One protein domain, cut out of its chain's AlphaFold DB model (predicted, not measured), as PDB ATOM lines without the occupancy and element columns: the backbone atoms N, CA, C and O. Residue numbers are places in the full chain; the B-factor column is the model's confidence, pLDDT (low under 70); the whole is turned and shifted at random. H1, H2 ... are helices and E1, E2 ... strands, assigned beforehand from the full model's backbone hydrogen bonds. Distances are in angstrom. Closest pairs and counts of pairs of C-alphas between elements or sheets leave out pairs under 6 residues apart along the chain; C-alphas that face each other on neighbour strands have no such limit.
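What this domain is: This is residues 9 to 102 of the 115 residues of an uncharacterized protein of Hericium alpestre (UniProt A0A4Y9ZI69). A small, twisted sheet of three strands, E1 E2 E3, with the short helix H3 leading off the end of E3, makes the middle of a loose, spread-out model. H2 sits near H3, close to this middle, and two arms reach away to opposite ends of the longest axis: at one end residues 10 to 16 stick out, of which 10 to 12 belong to H1, and toward the other end runs a long stretch without a named element, residues 79 to 90, that leads to H4. The printed part has 94 residues with four named helices and three named strands, in the order H1 H2 E1 E2 E3 H3 H4; the sheet's order is E1, E2, E3, antiparallel throughout. The class is mixed, helices and strands, with 44 residues, under half, in named elements. The whole is loose, with a radius of gyration of the C-alphas of 17.0 A and spans of 49 by 35 by 35 A.

Where its parts are: H1, residues 9 to 12, begins with C-alpha 9 at (11.540, -38.169, 12.917) and is 5.6 A long. H2, residues 20 to 25, measures 8.7 A. E1, residues 36 to 42, measures 17.7 A and begins with C-alpha 36 at (-0.589, -14.546, 27.907). E2, residues 49 to 55, measures 17.1 A, and E3, residues 67 to 71, 13.4 A. H3, residues 72 to 78, measures 10.2 A. H4, residues 91 to 98, measures 10.5 A and ends with C-alpha 98 at (14.248, 4.562, 23.499).

How they stand to each other: E1, E2 and E3 form a meander, each strand the antiparallel neighbour of the one before. The hairpin E1 and E2 stands at 155 degrees, with N 38 and O 53 2.9 A apart, within hydrogen-bond range. The hairpin E2 and E3 stands at 157 degrees, with N 52 and O 70 at 2.8 A, also within range. The sheet is only just strongly twisted, its C-alphas up to 4.1 A off the best plane. H3 is on the sheet but over none of its strands; its closest C-alphas to E2 are those of Asp 72 and Arg 51, 5.2 A apart. H2 and H3 are close but not clearly touching, the closest C-alphas being those of Lys 20 and Glu 77, 6.0 A apart. H1 and H2 are apart, as are H3 and H4. In H2, H3 and H4 every O i to N i+4 pair is within hydrogen-bond range; H1 is too short for such a pair, and its one O i to N i+3 pair is not within range.

The domain as a whole: The two C-alphas farthest apart, those of Ala 11 and Asp 100, are 50.3 A apart. Residues 10 to 16 and 87 to 93 stand free. The links E2 to E3 and H3 to H4 are long. The printed part has no cut, its mean pLDDT is 97.2, and no printed residue is under 70.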
ATOM      1  N   GLU A   9      10.270 -37.643  13.426       96.44
ATOM      2  CA  GLU A   9      11.540 -38.169  12.917       96.44
ATOM      3  C   GLU A   9      11.603 -39.697  13.000       96.44
ATOM      4  O   GLU A   9      12.044 -40.340  12.053       96.44
ATOM      5  N   ASN A  10      11.109 -40.281  14.099       96.12
ATOM      6  CA  ASN A  10      11.065 -41.733  14.279       96.12
ATOM      7  C   ASN A  10      10.011 -42.376  13.372       96.12
ATOM      8  O   ASN A  10      10.240 -43.443  12.814       96.12
ATOM      9  N   ALA A  11       8.847 -41.738  13.236       97.75
ATOM     10  CA  ALA A  11       7.727 -42.279  12.475       97.75
ATOM     11  C   ALA A  11       7.988 -42.317  10.961       97.75
ATOM     12  O   ALA A  11       7.500 -43.218  10.281       97.75
ATOM     13  N   PHE A  12       8.732 -41.340  10.436       97.56
ATOM     14  CA  PHE A  12       8.921 -41.157   8.995       97.56
ATOM     15  C   PHE A  12      10.370 -41.316   8.520       97.56
ATOM     16  O   PHE A  12      10.607 -41.193   7.322       97.56
ATOM     17  N   ASP A  13      11.315 -41.588   9.425       97.06
ATOM     18  CA  ASP A  13      12.753 -41.690   9.129       97.06
ATOM     19  C   ASP A  13      13.304 -40.439   8.412       97.06
ATOM     20  O   ASP A  13      14.019 -40.498   7.412       97.06
ATOM     21  N   ILE A  14      12.923 -39.263   8.924       97.06
ATOM     22  CA  ILE A  14      13.370 -37.947   8.438       97.06
ATOM     23  C   ILE A  14      14.033 -37.142   9.557       97.06
ATOM     24  O   ILE A  14      13.925 -37.483  10.736       97.06
ATOM     25  N   LYS A  15      14.688 -36.033   9.194       95.56
ATOM     26  CA  LYS A  15      15.259 -35.071  10.147       95.56
ATOM     27  C   LYS A  15      14.675 -33.675   9.971       95.56
ATOM     28  O   LYS A  15      14.705 -33.122   8.876       95.56
ATOM     29  N   LEU A  16      14.173 -33.106  11.066       94.94
ATOM     30  CA  LEU A  16      13.636 -31.748  11.159       94.94
ATOM     31  C   LEU A  16      14.662 -30.861  11.881       94.94
ATOM     32  O   LEU A  16      14.477 -30.468  13.030       94.94
ATOM     33  N   SER A  17      15.789 -30.594  11.217       94.25
ATOM     34  CA  SER A  17      16.997 -30.037  11.848       94.25
ATOM     35  C   SER A  17      17.221 -28.539  11.633       94.25
ATOM     36  O   SER A  17      18.288 -28.044  11.990       94.25
ATOM     37  N   LEU A  18      16.271 -27.822  11.025       97.69
ATOM     38  CA  LEU A  18      16.410 -26.380  10.825       97.69
ATOM     39  C   LEU A  18      16.489 -25.674  12.178       97.69
ATOM     40  O   LEU A  18      15.632 -25.863  13.044       97.69
ATOM     41  N   THR A  19      17.491 -24.820  12.341       98.12
ATOM     42  CA  THR A  19      17.591 -23.893  13.468       98.12
ATOM     43  C   THR A  19      16.466 -22.859  13.419       98.12
ATOM     44  O   THR A  19      15.879 -22.598  12.369       98.12
ATOM     45  N   LYS A  20      16.186 -22.192  14.545       98.25
ATOM     46  CA  LYS A  20      15.188 -21.110  14.593       98.25
ATOM     47  C   LYS A  20      15.436 -20.017  13.550       98.25
ATOM     48  O   LYS A  20      14.489 -19.535  12.936       98.25
ATOM     49  N   ALA A  21      16.700 -19.653  13.322       97.94
ATOM     50  CA  ALA A  21      17.065 -18.656  12.319       97.94
ATOM     51  C   ALA A  21      16.750 -19.142  10.896       97.94
ATOM     52  O   ALA A  21      16.135 -18.411  10.125       97.94
ATOM     53  N   GLU A  22      17.108 -20.387  10.567       98.31
ATOM     54  CA  GLU A  22      16.819 -20.976   9.256       98.31
ATOM     55  C   GLU A  22      15.312 -21.109   9.020       98.31
ATOM     56  O   GLU A  22      14.847 -20.804   7.924       98.31
ATOM     57  N   ARG A  23      14.528 -21.481  10.040       98.31
ATOM     58  CA  ARG A  23      13.061 -21.553   9.940       98.31
ATOM     59  C   ARG A  23      12.439 -20.196   9.612       98.31
ATOM     60  O   ARG A  23      11.574 -20.116   8.746       98.31
ATOM     61  N   VAL A  24      12.931 -19.118  10.224       97.38
ATOM     62  CA  VAL A  24      12.503 -17.745   9.899       97.38
ATOM     63  C   VAL A  24      12.940 -17.333   8.488       97.38
ATOM     64  O   VAL A  24      12.137 -16.810   7.722       97.38
ATOM     65  N   GLN A  25      14.195 -17.588   8.113       96.62
ATOM     66  CA  GLN A  25      14.754 -17.184   6.813       96.62
ATOM     67  C   GLN A  25      14.133 -17.925   5.625       96.62
ATOM     68  O   GLN A  25      14.030 -17.370   4.534       96.62
ATOM     69  N   THR A  26      13.731 -19.177   5.832       96.81
ATOM     70  CA  THR A  26      13.099 -20.019   4.806       96.81
ATOM     71  C   THR A  26      11.575 -19.895   4.787       96.81
ATOM     72  O   THR A  26      10.935 -20.469   3.909       96.81
ATOM     73  N   GLY A  27      10.987 -19.132   5.718       95.56
ATOM     74  CA  GLY A  27       9.538 -18.950   5.829       95.56
ATOM     75  C   GLY A  27       8.790 -20.144   6.430       95.56
ATOM     76  O   GLY A  27       7.567 -20.194   6.337       95.56
ATOM     77  N   GLU A  28       9.494 -21.098   7.043       96.94
ATOM     78  CA  GLU A  28       8.882 -22.233   7.743       96.94
ATOM     79  C   GLU A  28       8.225 -21.799   9.063       96.94
ATOM     80  O   GLU A  28       7.179 -22.331   9.431       96.94
ATOM     81  N   SER A  29       8.775 -20.783   9.739       97.31
ATOM     82  CA  SER A  29       8.230 -20.284  11.001       97.31
ATOM     83  C   SER A  29       8.235 -18.761  11.102       97.31
ATOM     84  O   SER A  29       9.158 -18.083  10.656       97.31
ATOM     85  N   ALA A  30       7.198 -18.230  11.744       95.94
ATOM     86  CA  ALA A  30       7.037 -16.829  12.113       95.94
ATOM     87  C   ALA A  30       6.101 -16.728  13.330       95.94
ATOM     88  O   ALA A  30       5.476 -17.716  13.730       95.94
ATOM     89  N   MET A  31       5.979 -15.538  13.922       95.94
ATOM     90  CA  MET A  31       4.929 -15.275  14.907       95.94
ATOM     91  C   MET A  31       3.560 -15.326  14.221       95.94
ATOM     92  O   MET A  31       3.352 -14.665  13.211       95.94
ATOM     93  N   THR A  32       2.628 -16.098  14.773       96.44
ATOM     94  CA  THR A  32       1.288 -16.285  14.184       96.44
ATOM     95  C   THR A  32       0.143 -16.051  15.158       96.44
ATOM     96  O   THR A  32      -0.999 -15.940  14.726       96.44
ATOM     97  N   HIS A  33       0.417 -16.009  16.464       97.62
ATOM     98  CA  HIS A  33      -0.614 -15.898  17.493       97.62
ATOM     99  C   HIS A  33      -0.064 -15.226  18.753       97.62
ATOM    100  O   HIS A  33       1.104 -15.418  19.103       97.62
ATOM    101  N   ALA A  34      -0.912 -14.472  19.452       98.12
ATOM    102  CA  ALA A  34      -0.592 -13.824  20.720       98.12
ATOM    103  C   ALA A  34      -1.364 -14.481  21.877       98.12
ATOM    104  O   ALA A  34      -2.568 -14.712  21.795       98.12
ATOM    105  N   MET A  35      -0.661 -14.769  22.974       98.31
ATOM    106  CA  MET A  35      -1.202 -15.393  24.191       98.31
ATOM    107  C   MET A  35      -0.580 -14.757  25.442       98.31
ATOM    108  O   MET A  35       0.353 -13.959  25.337       98.31
ATOM    109  N   VAL A  36      -1.062 -15.122  26.635       98.56
ATOM    110  CA  VAL A  36      -0.589 -14.546  27.907       98.56
ATOM    111  C   VAL A  36       0.098 -15.603  28.770       98.56
ATOM    112  O   VAL A  36      -0.491 -16.623  29.114       98.56
ATOM    113  N   ILE A  37       1.341 -15.353  29.185       98.56
ATOM    114  CA  ILE A  37       2.008 -16.173  30.207       98.56
ATOM    115  C   ILE A  37       1.500 -15.734  31.586       98.56
ATOM    116  O   ILE A  37       1.750 -14.610  32.013       98.56
ATOM    117  N   SER A  38       0.804 -16.628  32.291       98.19
ATOM    118  CA  SER A  38       0.173 -16.362  33.597       98.19
ATOM    119  C   SER A  38       0.842 -17.095  34.765       98.19
ATOM    120  O   SER A  38       0.461 -16.919  35.921       98.19
ATOM    121  N   GLY A  39       1.855 -17.917  34.492       98.44
ATOM    122  CA  GLY A  39       2.640 -18.585  35.523       98.44
ATOM    123  C   GLY A  39       3.861 -19.296  34.957       98.44
ATOM    124  O   GLY A  39       3.911 -19.629  33.774       98.44
ATOM    125  N   VAL A  40       4.838 -19.557  35.820       98.44
ATOM    126  CA  VAL A  40       6.052 -20.304  35.486       98.44
ATOM    127  C   VAL A  40       6.364 -21.291  36.604       98.44
ATOM    128  O   VAL A  40       6.214 -20.982  37.785       98.44
ATOM    129  N   HIS A  41       6.773 -22.497  36.227       98.56
ATOM    130  CA  HIS A  41       7.323 -23.479  37.146       98.56
ATOM    131  C   HIS A  41       8.846 -23.440  37.040       98.56
ATOM    132  O   HIS A  41       9.384 -23.673  35.955       98.56
ATOM    133  N   LEU A  42       9.519 -23.124  38.146       98.56
ATOM    134  CA  LEU A  42      10.975 -23.022  38.214       98.56
ATOM    135  C   LEU A  42      11.571 -24.290  38.823       98.56
ATOM    136  O   LEU A  42      11.014 -24.859  39.762       98.56
ATOM    137  N   ASP A  43      12.725 -24.694  38.309       97.81
ATOM    138  CA  ASP A  43      13.561 -25.712  38.925       97.81
ATOM    139  C   ASP A  43      14.047 -25.225  40.309       97.81
ATOM    140  O   ASP A  43      14.652 -24.151  40.394       97.81
ATOM    141  N   PRO A  44      13.817 -25.978  41.404       97.31
ATOM    142  CA  PRO A  44      14.150 -25.521  42.755       97.31
ATOM    143  C   PRO A  44      15.645 -25.312  43.021       97.31
ATOM    144  O   PRO A  44      15.996 -24.595  43.955       97.31
ATOM    145  N   GLN A  45      16.527 -25.958  42.255       97.88
ATOM    146  CA  GLN A  45      17.974 -25.911  42.475       97.88
ATOM    147  C   GLN A  45      18.632 -24.826  41.625       97.88
ATOM    148  O   GLN A  45      19.512 -24.108  42.092       97.88
ATOM    149  N   THR A  46      18.205 -24.701  40.369       97.69
ATOM    150  CA  THR A  46      18.818 -23.799  39.384       97.69
ATOM    151  C   THR A  46      18.041 -22.501  39.189       97.69
ATOM    152  O   THR A  46      18.563 -21.573  38.577       97.69
ATOM    153  N   SER A  47      16.802 -22.424  39.691       97.12
ATOM    154  CA  SER A  47      15.854 -21.323  39.449       97.12
ATOM    155  C   SER A  47      15.546 -21.069  37.967       97.12
ATOM    156  O   SER A  47      15.024 -20.010  37.618       97.12
ATOM    157  N   LYS A  48      15.852 -22.025  37.082       97.88
ATOM    158  CA  LYS A  48      15.544 -21.929  35.652       97.88
ATOM    159  C   LYS A  48      14.088 -22.318  35.373       97.88
ATOM    160  O   LYS A  48      13.556 -23.185  36.070       97.88
ATOM    161  N   PRO A  49      13.431 -21.720  34.367       98.12
ATOM    162  CA  PRO A  49      12.113 -22.160  33.931       98.12
ATOM    163  C   PRO A  49      12.135 -23.607  33.431       98.12
ATOM    164  O   PRO A  49      13.039 -24.017  32.716       98.12
ATOM    165  N   LEU A  50      11.123 -24.385  33.811       98.25
ATOM    166  CA  LEU A  50      10.880 -25.727  33.268       98.25
ATOM    167  C   LEU A  50       9.692 -25.717  32.303       98.25
ATOM    168  O   LEU A  50       9.695 -26.380  31.263       98.25
ATOM    169  N   ARG A  51       8.643 -24.976  32.672       98.44
ATOM    170  CA  ARG A  51       7.420 -24.821  31.883       98.44
ATOM    171  C   ARG A  51       6.629 -23.590  32.302       98.44
ATOM    172  O   ARG A  51       6.679 -23.163  33.456       98.44
ATOM    173  N   TYR A  52       5.827 -23.093  31.376       98.75
ATOM    174  CA  TYR A  52       4.972 -21.930  31.522       98.75
ATOM    175  C   TYR A  52       3.502 -22.335  31.445       98.75
ATOM    176  O   TYR A  52       3.124 -23.225  30.678       98.75
ATOM    177  N   LYS A  53       2.674 -21.654  32.235       98.69
ATOM    178  CA  LYS A  53       1.220 -21.666  32.110       98.69
ATOM    179  C   LYS A  53       0.816 -20.532  31.174       98.69
ATOM    180  O   LYS A  53       1.167 -19.378  31.420       98.69
ATOM    181  N   VAL A  54       0.087 -20.870  30.119       98.75
ATOM    182  CA  VAL A  54      -0.294 -19.947  29.049       98.75
ATOM    183  C   VAL A  54      -1.812 -19.870  28.977       98.75
ATOM    184  O   VAL A  54      -2.473 -20.894  28.855       98.75
ATOM    185  N   GLU A  55      -2.362 -18.671  29.098       98.56
ATOM    186  CA  GLU A  55      -3.774 -18.376  28.879       98.56
ATOM    187  C   GLU A  55      -3.998 -18.094  27.391       98.56
ATOM    188  O   GLU A  55      -3.310 -17.254  26.799       98.56
ATOM    189  N   ASN A  56      -4.932 -18.827  26.789       98.31
ATOM    190  CA  ASN A  56      -5.294 -18.698  25.383       98.31
ATOM    191  C   ASN A  56      -6.692 -18.068  25.233       98.31
ATOM    192  O   ASN A  56      -7.448 -17.958  26.195       98.31
ATOM    193  N   SER A  57      -7.051 -17.669  24.013       97.62
ATOM    194  CA  SER A  57      -8.291 -16.949  23.685       97.62
ATOM    195  C   SER A  57      -9.319 -17.787  22.911       97.62
ATOM    196  O   SER A  57     -10.227 -17.242  22.289       97.62
ATOM    197  N   TRP A  58      -9.212 -19.119  22.944       97.88
ATOM    198  CA  TRP A  58     -10.063 -20.043  22.170       97.88
ATOM    199  C   TRP A  58     -11.199 -20.686  22.985       97.88
ATOM    200  O   TRP A  58     -11.643 -21.792  22.680       97.88
ATOM    201  N   GLY A  59     -11.669 -20.001  24.028       96.88
ATOM    202  CA  GLY A  59     -12.687 -20.525  24.942       96.88
ATOM    203  C   GLY A  59     -12.148 -21.574  25.921       96.88
ATOM    204  O   GLY A  59     -10.957 -21.878  25.952       96.88
ATOM    205  N   ASP A  60     -13.035 -22.116  26.753       97.00
ATOM    206  CA  ASP A  60     -12.684 -23.031  27.845       97.00
ATOM    207  C   ASP A  60     -12.509 -24.494  27.402       97.00
ATOM    208  O   ASP A  60     -11.831 -25.265  28.080       97.00
ATOM    209  N   SER A  61     -13.058 -24.878  26.251       96.81
ATOM    210  CA  SER A  61     -12.944 -26.234  25.705       96.81
ATOM    211  C   SER A  61     -11.559 -26.564  25.143       96.81
ATOM    212  O   SER A  61     -11.239 -27.736  24.955       96.81
ATOM    213  N   ALA A  62     -10.746 -25.553  24.821       96.44
ATOM    214  CA  ALA A  62      -9.398 -25.745  24.298       96.44
ATOM    215  C   ALA A  62      -8.378 -25.870  25.442       96.44
ATOM    216  O   ALA A  62      -8.310 -25.014  26.325       96.44
ATOM    217  N   GLY A  63      -7.543 -26.912  25.406       96.25
ATOM    218  CA  GLY A  63      -6.573 -27.178  26.472       96.25
ATOM    219  C   GLY A  63      -7.257 -27.571  27.786       96.25
ATOM    220  O   GLY A  63      -8.245 -28.298  27.782       96.25
ATOM    221  N   GLU A  64      -6.729 -27.095  28.911       97.81
ATOM    222  CA  GLU A  64      -7.339 -27.258  30.234       97.81
ATOM    223  C   GLU A  64      -8.024 -25.944  30.624       97.81
ATOM    224  O   GLU A  64      -7.372 -25.016  31.110       97.81
ATOM    225  N   LYS A  65      -9.336 -25.841  30.384       97.69
ATOM    226  CA  LYS A  65     -10.139 -24.639  30.687       97.69
ATOM    227  C   LYS A  65      -9.589 -23.366  30.029       97.69
ATOM    228  O   LYS A  65      -9.501 -22.323  30.675       97.69
ATOM    229  N   GLY A  66      -9.159 -23.464  28.771       98.12
ATOM    230  CA  GLY A  66      -8.543 -22.363  28.020       98.12
ATOM    231  C   GLY A  66      -7.043 -22.178  28.270       98.12
ATOM    232  O   GLY A  66      -6.416 -21.325  27.641       98.12
ATOM    233  N   TYR A  67      -6.437 -22.977  29.156       98.56
ATOM    234  CA  TYR A  67      -5.010 -22.903  29.454       98.56
ATOM    235  C   TYR A  67      -4.201 -23.995  28.768       98.56
ATOM    236  O   TYR A  67      -4.610 -25.148  28.628       98.56
ATOM    237  N   PHE A  68      -2.983 -23.619  28.406       98.56
ATOM    238  CA  PHE A  68      -1.982 -24.476  27.806       98.56
ATOM    239  C   PHE A  68      -0.745 -24.530  28.702       98.56
ATOM    240  O   PHE A  68      -0.442 -23.605  29.458       98.56
ATOM    241  N   VAL A  69      -0.003 -25.630  28.592       98.56
ATOM    242  CA  VAL A  69       1.335 -25.767  29.171       98.56
ATOM    243  C   VAL A  69       2.357 -25.708  28.044       98.56
ATOM    244  O   VAL A  69       2.210 -26.388  27.020       98.56
ATOM    245  N   MET A  70       3.383 -24.886  28.240       98.81
ATOM    246  CA  MET A  70       4.486 -24.682  27.306       98.81
ATOM    247  C   MET A  70       5.799 -25.073  27.968       98.81
ATOM    248  O   MET A  70       6.112 -24.545  29.031       98.81
ATOM    249  N   THR A  71       6.554 -25.999  27.381       98.69
ATOM    250  CA  THR A  71       7.896 -26.327  27.884       98.69
ATOM    251  C   THR A  71       8.875 -25.191  27.597       98.69
ATOM    252  O   THR A  71       8.682 -24.427  26.651       98.69
ATOM    253  N   ASP A  72       9.931 -25.084  28.406       98.50
ATOM    254  CA  ASP A  72      10.986 -24.080  28.205       98.50
ATOM    255  C   ASP A  72      11.643 -24.198  26.819       98.50
ATOM    256  O   ASP A  72      11.757 -23.223  26.087       98.50
ATOM    257  N   ARG A  73      11.899 -25.430  26.367       98.19
ATOM    258  CA  ARG A  73      12.408 -25.686  25.013       98.19
ATOM    259  C   ARG A  73      11.455 -25.212  23.908       98.19
ATOM    260  O   ARG A  73      11.900 -24.712  22.883       98.19
ATOM    261  N   TRP A  74      10.137 -25.341  24.092       98.56
ATOM    262  CA  TRP A  74       9.184 -24.802  23.115       98.56
ATOM    263  C   TRP A  74       9.215 -23.269  23.096       98.56
ATOM    264  O   TRP A  74       9.157 -22.674  22.022       98.56
ATOM    265  N   PHE A  75       9.354 -22.631  24.266       98.56
ATOM    266  CA  PHE A  75       9.541 -21.182  24.367       98.56
ATOM    267  C   PHE A  75      10.778 -20.735  23.572       98.56
ATOM    268  O   PHE A  75      10.671 -19.852  22.720       98.56
ATOM    269  N   GLU A  76      11.922 -21.394  23.772       98.06
ATOM    270  CA  GLU A  76      13.164 -21.096  23.049       98.06
ATOM    271  C   GLU A  76      13.005 -21.215  21.527       98.06
ATOM    272  O   GLU A  76      13.460 -20.335  20.792       98.06
ATOM    273  N   GLU A  77      12.311 -22.244  21.036       98.12
ATOM    274  CA  GLU A  77      12.204 -22.526  19.600       98.12
ATOM    275  C   GLU A  77      11.137 -21.692  18.871       98.12
ATOM    276  O   GLU A  77      11.340 -21.353  17.702       98.12
ATOM    277  N   PHE A  78      10.025 -21.334  19.527       98.19
ATOM    278  CA  PHE A  78       8.831 -20.810  18.839       98.19
ATOM    279  C   PHE A  78       8.237 -19.519  19.418       98.19
ATOM    280  O   PHE A  78       7.353 -18.933  18.795       98.19
ATOM    281  N   VAL A  79       8.719 -19.015  20.561       98.12
ATOM    282  CA  VAL A  79       8.342 -17.670  21.032       98.12
ATOM    283  C   VAL A  79       9.291 -16.633  20.441       98.12
ATOM    284  O   VAL A  79      10.509 -16.735  20.581       98.12
ATOM    285  N   TYR A  80       8.737 -15.627  19.768       97.31
ATOM    286  CA  TYR A  80       9.514 -14.580  19.093       97.31
ATOM    287  C   TYR A  80       9.557 -13.266  19.866       97.31
ATOM    288  O   TYR A  80      10.552 -12.548  19.804       97.31
ATOM    289  N   GLN A  81       8.484 -12.941  20.586       96.44
ATOM    290  CA  GLN A  81       8.324 -11.656  21.253       96.44
ATOM    291  C   GLN A  81       7.685 -11.842  22.628       96.44
ATOM    292  O   GLN A  81       6.803 -12.679  22.816       96.44
ATOM    293  N   VAL A  82       8.125 -11.024  23.583       96.56
ATOM    294  CA  VAL A  82       7.485 -10.845  24.888       96.56
ATOM    295  C   VAL A  82       7.369  -9.355  25.172       96.56
ATOM    296  O   VAL A  82       8.245  -8.574  24.802       96.56
ATOM    297  N   VAL A  83       6.297  -8.958  25.852       96.56
ATOM    298  CA  VAL A  83       6.081  -7.569  26.264       96.56
ATOM    299  C   VAL A  83       6.189  -7.498  27.777       96.56
ATOM    300  O   VAL A  83       5.470  -8.190  28.494       96.56
ATOM    301  N   VAL A  84       7.095  -6.652  28.261       96.25
ATOM    302  CA  VAL A  84       7.321  -6.437  29.694       96.25
ATOM    303  C   VAL A  84       7.290  -4.943  30.020       96.25
ATOM    304  O   VAL A  84       7.705  -4.122  29.197       96.25
ATOM    305  N   PRO A  85       6.830  -4.548  31.221       97.44
ATOM    306  CA  PRO A  85       6.965  -3.174  31.686       97.44
ATOM    307  C   PRO A  85       8.431  -2.727  31.670       97.44
ATOM    308  O   PRO A  85       9.294  -3.425  32.200       97.44
ATOM    309  N   LYS A  86       8.713  -1.520  31.155       97.00
ATOM    310  CA  LYS A  86      10.075  -0.940  31.144       97.00
ATOM    311  C   LYS A  86      10.741  -0.958  32.523       97.00
ATOM    312  O   LYS A  86      11.946  -1.149  32.618       97.00
ATOM    313  N   ALA A  87       9.953  -0.792  33.588       97.50
ATOM    314  CA  ALA A  87      10.431  -0.815  34.970       97.50
ATOM    315  C   ALA A  87      11.035  -2.166  35.405       97.50
ATOM    316  O   ALA A  87      11.791  -2.199  36.372       97.50
ATOM    317  N   LEU A  88      10.706  -3.260  34.709       96.88
ATOM    318  CA  LEU A  88      11.217  -4.609  34.974       96.88
ATOM    319  C   LEU A  88      12.336  -5.023  34.004       96.88
ATOM    320  O   LEU A  88      12.969  -6.055  34.212       96.88
ATOM    321  N   ALA A  89      12.582  -4.243  32.948       96.38
ATOM    322  CA  ALA A  89      13.598  -4.545  31.951       96.38
ATOM    323  C   ALA A  89      14.985  -4.001  32.362       96.38
ATOM    324  O   ALA A  89      15.077  -2.963  33.027       96.38
ATOM    325  N   PRO A  90      16.083  -4.650  31.930       96.75
ATOM    326  CA  PRO A  90      17.430  -4.107  32.074       96.75
ATOM    327  C   PRO A  90      17.545  -2.692  31.487       96.75
ATOM    328  O   PRO A  90      17.088  -2.417  30.373       96.75
ATOM    329  N   LYS A  91      18.152  -1.766  32.242       96.50
ATOM    330  CA  LYS A  91      18.210  -0.334  31.884       96.50
ATOM    331  C   LYS A  91      18.921  -0.078  30.554       96.50
ATOM    332  O   LYS A  91      18.597   0.875  29.856       96.50
ATOM    333  N   ASP A  92      19.917  -0.886  30.230       96.38
ATOM    334  CA  ASP A  92      20.640  -0.869  28.963       96.38
ATOM    335  C   ASP A  92      19.733  -1.234  27.778       96.38
ATOM    336  O   ASP A  92      19.753  -0.522  26.774       96.38
ATOM    337  N   LEU A  93      18.864  -2.239  27.918       95.31
ATOM    338  CA  LEU A  93      17.885  -2.599  26.886       95.31
ATOM    339  C   LEU A  93      16.786  -1.539  26.731       95.31
ATOM    340  O   LEU A  93      16.390  -1.228  25.609       95.31
ATOM    341  N   VAL A  94      16.343  -0.917  27.830       96.75
ATOM    342  CA  VAL A  94      15.398   0.216  27.766       96.75
ATOM    343  C   VAL A  94      15.995   1.378  26.972       96.75
ATOM    344  O   VAL A  94      15.317   1.942  26.118       96.75
ATOM    345  N   LYS A  95      17.282   1.691  27.172       96.00
ATOM    346  CA  LYS A  95      17.971   2.715  26.373       96.00
ATOM    347  C   LYS A  95      18.024   2.353  24.892       96.00
ATOM    348  O   LYS A  95      17.909   3.251  24.072       96.00
ATOM    349  N   VAL A  96      18.220   1.079  24.535       94.81
ATOM    350  CA  VAL A  96      18.170   0.637  23.128       94.81
ATOM    351  C   VAL A  96      16.779   0.879  22.541       94.81
ATOM    352  O   VAL A  96      16.680   1.441  21.458       94.81
ATOM    353  N   PHE A  97      15.718   0.528  23.273       94.12
ATOM    354  CA  PHE A  97      14.331   0.750  22.846       94.12
ATOM    355  C   PHE A  97      13.973   2.239  22.672       94.12
ATOM    356  O   PHE A  97      13.186   2.589  21.796       94.12
ATOM    357  N   GLU A  98      14.530   3.118  23.508       95.44
ATOM    358  CA  GLU A  98      14.248   4.562  23.499       95.44
ATOM    359  C   GLU A  98      15.089   5.365  22.500       95.44
ATOM    360  O   GLU A  98      14.835   6.554  22.319       95.44
ATOM    361  N   LYS A  99      16.073   4.748  21.837       95.31
ATOM    362  CA  LYS A  99      16.823   5.408  20.762       95.31
ATOM    363  C   LYS A  99      15.930   5.658  19.546       95.31
ATOM    364  O   LYS A  99      15.072   4.849  19.195       95.31
ATOM    365  N   ASP A 100      16.189   6.771  18.863       92.75
ATOM    366  CA  ASP A 100      15.499   7.103  17.614       92.75
ATOM    367  C   ASP A 100      16.013   6.301  16.415       92.75
ATOM    368  O   ASP A 100      15.256   6.022  15.482       92.75
ATOM    369  N   GLU A 101      17.284   5.901  16.455       93.81
ATOM    370  CA  GLU A 101      17.904   5.053  15.444       93.81
ATOM    371  C   GLU A 101      17.310   3.641  15.498       93.81
ATOM    372  O   GLU A 101      17.419   2.936  16.503       93.81
ATOM    373  N   ARG A 102      16.665   3.234  14.402       92.56
ATOM    374  CA  ARG A 102      16.015   1.931  14.255       92.56
ATOM    375  C   ARG A 102      16.483   1.280  12.967       92.56
ATOM    376  O   ARG A 102      16.505   1.921  11.919       92.56
TER     377      ARG A 102